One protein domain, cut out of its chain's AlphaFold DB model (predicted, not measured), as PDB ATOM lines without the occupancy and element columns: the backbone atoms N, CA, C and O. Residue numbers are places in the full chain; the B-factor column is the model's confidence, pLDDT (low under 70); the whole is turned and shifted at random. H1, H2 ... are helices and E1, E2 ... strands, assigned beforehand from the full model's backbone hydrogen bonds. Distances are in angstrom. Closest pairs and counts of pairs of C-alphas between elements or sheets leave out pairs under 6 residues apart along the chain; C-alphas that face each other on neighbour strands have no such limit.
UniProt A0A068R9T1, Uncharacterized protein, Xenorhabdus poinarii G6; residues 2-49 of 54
ATOM      1  N   LYS A   2      24.556   9.759  43.570       90.31
ATOM      2  CA  LYS A   2      23.686   9.778  44.752       90.31
ATOM      3  C   LYS A   2      23.911  10.965  45.697       90.31
ATOM      4  O   LYS A   2      22.959  11.677  45.999       90.31
ATOM      5  N   ASP A   3      25.151  11.227  46.108       91.44
ATOM      6  CA  ASP A   3      25.432  12.312  47.063       91.44
ATOM      7  C   ASP A   3      25.064  13.689  46.508       91.44
ATOM      8  O   ASP A   3      24.496  14.517  47.215       91.44
ATOM      9  N   LEU A   4      25.302  13.913  45.211       92.75
ATOM     10  CA  LEU A   4      24.900  15.148  44.544       92.75
ATOM     11  C   LEU A   4      23.372  15.293  44.517       92.75
ATOM     12  O   LEU A   4      22.858  16.372  44.801       92.75
ATOM     13  N   ALA A   5      22.644  14.209  44.233       92.69
ATOM     14  CA  ALA A   5      21.182  14.207  44.260       92.69
ATOM     15  C   ALA A   5      20.630  14.492  45.667       92.69
ATOM     16  O   ALA A   5      19.680  15.261  45.809       92.69
ATOM     17  N   LEU A   6      21.253  13.936  46.713       95.06
ATOM     18  CA  LEU A   6      20.890  14.207  48.104       95.06
ATOM     19  C   LEU A   6      21.148  15.671  48.487       95.06
ATOM     20  O   LEU A   6      20.281  16.291  49.097       95.06
ATOM     21  N   VAL A   7      22.285  16.250  48.091       95.88
ATOM     22  CA  VAL A   7      22.591  17.672  48.341       95.88
ATOM     23  C   VAL A   7      21.574  18.586  47.654       95.88
ATOM     24  O   VAL A   7      21.053  19.505  48.281       95.88
ATOM     25  N   VAL A   8      21.244  18.317  46.389       94.88
ATOM     26  CA  VAL A   8      20.234  19.094  45.651       94.88
ATOM     27  C   VAL A   8      18.856  18.977  46.311       94.88
ATOM     28  O   VAL A   8      18.158  19.981  46.461       94.88
ATOM     29  N   LEU A   9      18.480  17.776  46.762       96.12
ATOM     30  CA  LEU A   9      17.217  17.541  47.458       96.12
ATOM     31  C   LEU A   9      17.115  18.341  48.770       96.12
ATOM     32  O   LEU A   9      16.070  18.929  49.046       96.12
ATOM     33  N   GLU A  10      18.197  18.409  49.552       96.88
ATOM     34  CA  GLU A  10      18.270  19.235  50.767       96.88
ATOM     35  C   GLU A  10      18.085  20.727  50.454       96.88
ATOM     36  O   GLU A  10      17.354  21.423  51.165       96.88
ATOM     37  N   THR A  11      18.693  21.224  49.374       96.25
ATOM     38  CA  THR A  11      18.512  22.615  48.930       96.25
ATOM     39  C   THR A  11      17.059  22.887  48.545       96.25
ATOM     40  O   THR A  11      16.485  23.887  48.974       96.25
ATOM     41  N   PHE A  12      16.412  21.986  47.800       95.56
ATOM     42  CA  PHE A  12      15.008  22.158  47.405       95.56
ATOM     43  C   PHE A  12      14.042  22.113  48.592       95.56
ATOM     44  O   PHE A  12      13.019  22.799  48.573       95.56
ATOM     45  N   HIS A  13      14.367  21.359  49.641       97.25
ATOM     46  CA  HIS A  13      13.582  21.327  50.876       97.25
ATOM     47  C   HIS A  13      13.761  22.598  51.714       97.25
ATOM     48  O   HIS A  13      12.781  23.204  52.153       97.25
ATOM     49  N   LYS A  14      15.004  23.057  51.897       96.81
ATOM     50  CA  LYS A  14      15.308  24.216  52.754       96.81
ATOM     51  C   LYS A  14      14.999  25.542  52.080       96.81
ATOM     52  O   LYS A  14      14.354  26.411  52.678       96.81
ATOM     53  N   GLU A  15      15.454  25.698  50.845       96.44
ATOM     54  CA  GLU A  15      15.449  26.968  50.126       96.44
ATOM     55  C   GLU A  15      14.317  27.066  49.108       96.44
ATOM     56  O   GLU A  15      13.862  28.178  48.832       96.44
ATOM     57  N   GLY A  16      13.840  25.930  48.597       95.00
ATOM     58  CA  GLY A  16      12.866  25.858  47.513       95.00
ATOM     59  C   GLY A  16      13.503  25.904  46.127       95.00
ATOM     60  O   GLY A  16      14.653  26.313  45.963       95.00
ATOM     61  N   LEU A  17      12.735  25.497  45.123       95.00
ATOM     62  CA  LEU A  17      13.097  25.543  43.712       95.00
ATOM     63  C   LEU A  17      12.193  26.514  42.952       95.00
ATOM     64  O   LEU A  17      11.038  26.733  43.314       95.00
ATOM     65  N   TYR A  18      12.733  27.108  41.891       95.12
ATOM     66  CA  TYR A  18      11.947  27.943  40.994       95.12
ATOM     67  C   TYR A  18      11.146  27.064  40.041       95.12
ATOM     68  O   TYR A  18      11.715  26.228  39.336       95.12
ATOM     69  N   ILE A  19       9.835  27.274  40.009       94.06
ATOM     70  CA  ILE A  19       8.914  26.579  39.115       94.06
ATOM     71  C   ILE A  19       8.148  27.589  38.266       94.06
ATOM     72  O   ILE A  19       7.867  28.708  38.699       94.06
ATOM     73  N   ALA A  20       7.808  27.179  37.047       95.81
ATOM     74  CA  ALA A  20       6.918  27.930  36.179       95.81
ATOM     75  C   ALA A  20       5.479  27.463  36.420       95.81
ATOM     76  O   ALA A  20       5.144  26.309  36.144       95.81
ATOM     77  N   VAL A  21       4.624  28.356  36.911       94.56
ATOM     78  CA  VAL A  21       3.200  28.082  37.124       94.56
ATOM     79  C   VAL A  21       2.406  28.753  36.018       94.56
ATOM     80  O   VAL A  21       2.549  29.947  35.764       94.56
ATOM     81  N   LYS A  22       1.568  27.973  35.331       94.31
ATOM     82  CA  LYS A  22       0.705  28.484  34.268       94.31
ATOM     83  C   LYS A  22      -0.465  29.254  34.876       94.31
ATOM     84  O   LYS A  22      -1.212  28.698  35.678       94.31
ATOM     85  N   ASN A  23      -0.657  30.494  34.444       90.12
ATOM     86  CA  ASN A  23      -1.843  31.288  34.746       90.12
ATOM     87  C   ASN A  23      -2.698  31.472  33.473       90.12
ATOM     88  O   ASN A  23      -2.404  30.896  32.423       90.12
ATOM     89  N   ALA A  24      -3.792  32.236  33.566       90.12
ATOM     90  CA  ALA A  24      -4.751  32.398  32.468       90.12
ATOM     91  C   ALA A  24      -4.121  32.914  31.160       90.12
ATOM     92  O   ALA A  24      -4.615  32.580  30.085       90.12
ATOM     93  N   ASN A  25      -3.032  33.689  31.244       86.38
ATOM     94  CA  ASN A  25      -2.474  34.425  30.109       86.38
ATOM     95  C   ASN A  25      -0.949  34.248  29.918       86.38
ATOM     96  O   ASN A  25      -0.421  34.698  28.904       86.38
ATOM     97  N   ALA A  26      -0.230  33.635  30.865       93.31
ATOM     98  CA  ALA A  26       1.233  33.563  30.906       93.31
ATOM     99  C   ALA A  26       1.749  32.457  31.859       93.31
ATOM    100  O   ALA A  26       0.991  31.618  32.351       93.31
ATOM    101  N   TYR A  27       3.061  32.467  32.110       94.19
ATOM    102  CA  TYR A  27       3.711  31.703  33.173       94.19
ATOM    103  C   TYR A  27       4.324  32.659  34.189       94.19
ATOM    104  O   TYR A  27       5.071  33.560  33.807       94.19
ATOM    105  N   ASP A  28       4.060  32.409  35.465       94.88
ATOM    106  CA  ASP A  28       4.748  33.073  36.565       94.88
ATOM    107  C   ASP A  28       5.887  32.186  37.059       94.88
ATOM    108  O   ASP A  28       5.753  30.963  37.135       94.88
ATOM    109  N   VAL A  29       7.013  32.802  37.413       95.25
ATOM    110  CA  VAL A  29       8.113  32.108  38.085       95.25
ATOM    111  C   VAL A  29       7.954  32.313  39.582       95.25
ATOM    112  O   VAL A  29       8.079  33.433  40.078       95.25
ATOM    113  N   VAL A  30       7.695  31.228  40.304       95.44
ATOM    114  CA  VAL A  30       7.542  31.244  41.763       95.44
ATOM    115  C   VAL A  30       8.574  30.332  42.409       95.44
ATOM    116  O   VAL A  30       9.038  29.372  41.797       95.44
ATOM    117  N   LYS A  31       8.961  30.647  43.648       96.19
ATOM    118  CA  LYS A  31       9.847  29.800  44.449       96.19
ATOM    119  C   LYS A  31       8.994  28.950  45.384       96.19
ATOM    120  O   LYS A  31       8.344  29.496  46.272       96.19
ATOM    121  N   GLU A  32       9.017  27.638  45.197       95.25
ATOM    122  CA  GLU A  32       8.226  26.694  45.989       95.25
ATOM    123  C   GLU A  32       9.138  25.695  46.701       95.25
ATOM    124  O   GLU A  32      10.169  25.293  46.168       95.25
ATOM    125  N   LYS A  33       8.791  25.311  47.930       95.00
ATOM    126  CA  LYS A  33       9.496  24.250  48.656       95.00
ATOM    127  C   LYS A  33       8.793  22.929  48.413       95.00
ATOM    128  O   LYS A  33       7.568  22.875  48.447       95.00
ATOM    129  N   ILE A  34       9.564  21.859  48.241       94.62
ATOM    130  CA  ILE A  34       8.981  20.518  48.288       94.62
ATOM    131  C   ILE A  34       8.436  20.253  49.694       94.62
ATOM    132  O   ILE A  34       9.036  20.654  50.693       94.62
ATOM    133  N   SER A  35       7.292  19.579  49.769       95.69
ATOM    134  CA  SER A  35       6.713  19.183  51.054       95.69
ATOM    135  C   SER A  35       7.607  18.180  51.784       95.69
ATOM    136  O   SER A  35       8.339  17.415  51.151       95.69
ATOM    137  N   ASP A  36       7.484  18.102  53.111       97.19
ATOM    138  CA  ASP A  36       8.204  17.107  53.920       97.19
ATOM    139  C   ASP A  36       7.936  15.676  53.438       97.19
ATOM    140  O   ASP A  36       8.834  14.838  53.421       97.19
ATOM    141  N   HIS A  37       6.708  15.387  53.002       97.44
ATOM    142  CA  HIS A  37       6.353  14.078  52.462       97.44
ATOM    143  C   HIS A  37       7.122  13.764  51.169       97.44
ATOM    144  O   HIS A  37       7.713  12.690  51.045       97.44
ATOM    145  N   GLN A  38       7.155  14.705  50.219       96.19
ATOM    146  CA  GLN A  38       7.916  14.549  48.973       96.19
ATOM    147  C   GLN A  38       9.416  14.422  49.248       96.19
ATOM    148  O   GLN A  38      10.071  13.553  48.677       96.19
ATOM    149  N   TYR A  39       9.941  15.242  50.158       97.56
ATOM    150  CA  TYR A  39      11.334  15.192  50.578       97.56
ATOM    151  C   TYR A  39      11.709  13.819  51.150       97.56
ATOM    152  O   TYR A  39      12.647  13.192  50.658       97.56
ATOM    153  N   HIS A  40      10.959  13.305  52.131       97.69
ATOM    154  CA  HIS A  40      11.258  12.006  52.740       97.69
ATOM    155  C   HIS A  40      11.146  10.854  51.738       97.69
ATOM    156  O   HIS A  40      11.995   9.960  51.737       97.69
ATOM    157  N   TYR A  41      10.144  10.892  50.854       97.56
ATOM    158  CA  TYR A  41       9.993   9.898  49.796       97.56
ATOM    159  C   TYR A  41      11.206   9.886  48.851       97.56
ATOM    160  O   TYR A  41      11.841   8.846  48.677       97.56
ATOM    161  N   MET A  42      11.581  11.041  48.292       95.94
ATOM    162  CA  MET A  42      12.715  11.147  47.365       95.94
ATOM    163  C   MET A  42      14.044  10.796  48.040       95.94
ATOM    164  O   MET A  42      14.887  10.133  47.439       95.94
ATOM    165  N   LYS A  43      14.218  11.190  49.307       96.69
ATOM    166  CA  LYS A  43      15.412  10.867  50.092       96.69
ATOM    167  C   LYS A  43      15.570   9.360  50.268       96.69
ATOM    168  O   LYS A  43      16.665   8.854  50.056       96.69
ATOM    169  N   SER A  44      14.481   8.653  50.581       96.06
ATOM    170  CA  SER A  44      14.467   7.187  50.676       96.06
ATOM    171  C   SER A  44      14.878   6.532  49.353       96.06
ATOM    172  O   SER A  44      15.764   5.676  49.333       96.06
ATOM    173  N   VAL A  45      14.321   7.004  48.230       94.44
ATOM    174  CA  VAL A  45      14.685   6.516  46.890       94.44
ATOM    175  C   VAL A  45      16.175   6.722  46.625       94.44
ATOM    176  O   VAL A  45      16.876   5.759  46.334       94.44
ATOM    177  N   PHE A  46      16.702   7.936  46.797       93.81
ATOM    178  CA  PHE A  46      18.122   8.213  46.543       93.81
ATOM    179  C   PHE A  46      19.063   7.452  47.476       93.81
ATOM    180  O   PHE A  46      20.159   7.078  47.071       93.81
ATOM    181  N   GLN A  47      18.652   7.194  48.717       93.31
ATOM    182  CA  GLN A  47      19.441   6.394  49.649       93.31
ATOM    183  C   GLN A  47      19.526   4.923  49.235       93.31
ATOM    184  O   GLN A  47      20.573   4.318  49.475       93.31
ATOM    185  N   SER A  48      18.480   4.388  48.595       91.69
ATOM    186  CA  SER A  48      18.456   3.010  48.087       91.69
ATOM    187  C   SER A  48      19.336   2.774  46.857       91.69
ATOM    188  O   SER A  48      19.674   1.626  46.591       91.69
ATOM    189  N   LEU A  49      19.735   3.838  46.151       90.81
ATOM    190  CA  LEU A  49      20.624   3.746  44.994       90.81
ATOM    191  C   LEU A  49      22.074   3.467  45.411       90.81
ATOM    192  O   LEU A  49      22.529   3.874  46.496       90.81
TER     193      LEU A  49
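This is residues 2 to 49 of the 54 residues of an uncharacterized protein of Xenorhabdus poinarii G6 (UniProt A0A068R9T1). Picture two helices of equal residue count, H1 and H2, lying side by side and running opposite ways, with a two-stranded hairpin, E1 and E2, reaching on from one end of the pair to make a long rod. The backbone goes out along H1 and E1, turns at residues 23 to 26, and comes back along E2 and H2, and the first and last printed residues lie near each other at the helical end. The printed part has 48 residues with two named helices and two named strands, in the order H1, E1, E2, H2; the sheet has the order E1 - E2 and is antiparallel, and the class is mixed, helices and strands. The whole is loose, with a radius of gyration of the C-alphas of 13.1 A, and the C-alphas span 42 by 16 by 16 A.

Find C-alpha 2 at (23.686, 9.778, 44.752); from there H1 runs through residues 2 to 14, 18.5 A from first to last C-alpha. Go on to C-alpha 17 at (13.097, 25.543, 43.712), where E1 begins; it holds residues 17 to 22 and is 15.9 A long between its end C-alphas. E2 holds residues 27 to 32 and measures 14.5 A in the same way. Last comes H2, residues 36 to 48, 18.4 A long, which ends at C-alpha 48 at (18.456, 3.010, 48.087).

Begin with H1 and H2, which touch, with 10 pairs of C-alphas within 8 A; their closest C-alphas are those of Lys 2 and Phe 46, 6.1 A apart. Their lines stand at a shallow tilt of 7 degrees, and they run opposite ways. In H1 and H2 every O i to N i+4 pair is within hydrogen-bond range. Now look at the hairpin of E1 and E2, antiparallel neighbours with 146 degrees between their directions. There N 19 and O 30 are 2.9 A apart and N 21 and O 28 are 2.8 A apart, both within hydrogen-bond range. The C-alphas of Lys 22 and Tyr 27 face each other at 4.5 A. H1 and E2 are apart, but only just, with their closest C-alphas 8.3 A from each other; E1 and H2 are apart.

Look for the two C-alphas farthest apart at Asn 25 and Ser 48, 41.8 A from each other. The C-alphas of Lys 2 and Leu 49, the first and last printed, are 6.8 A apart. The printed part has no cut, and the links H1 to E1, E1 to E2 and E2 to H2 are tight. In the B-factor column of this predicted model the mean pLDDT of the printed part is 94.7, and no printed residue is under 70.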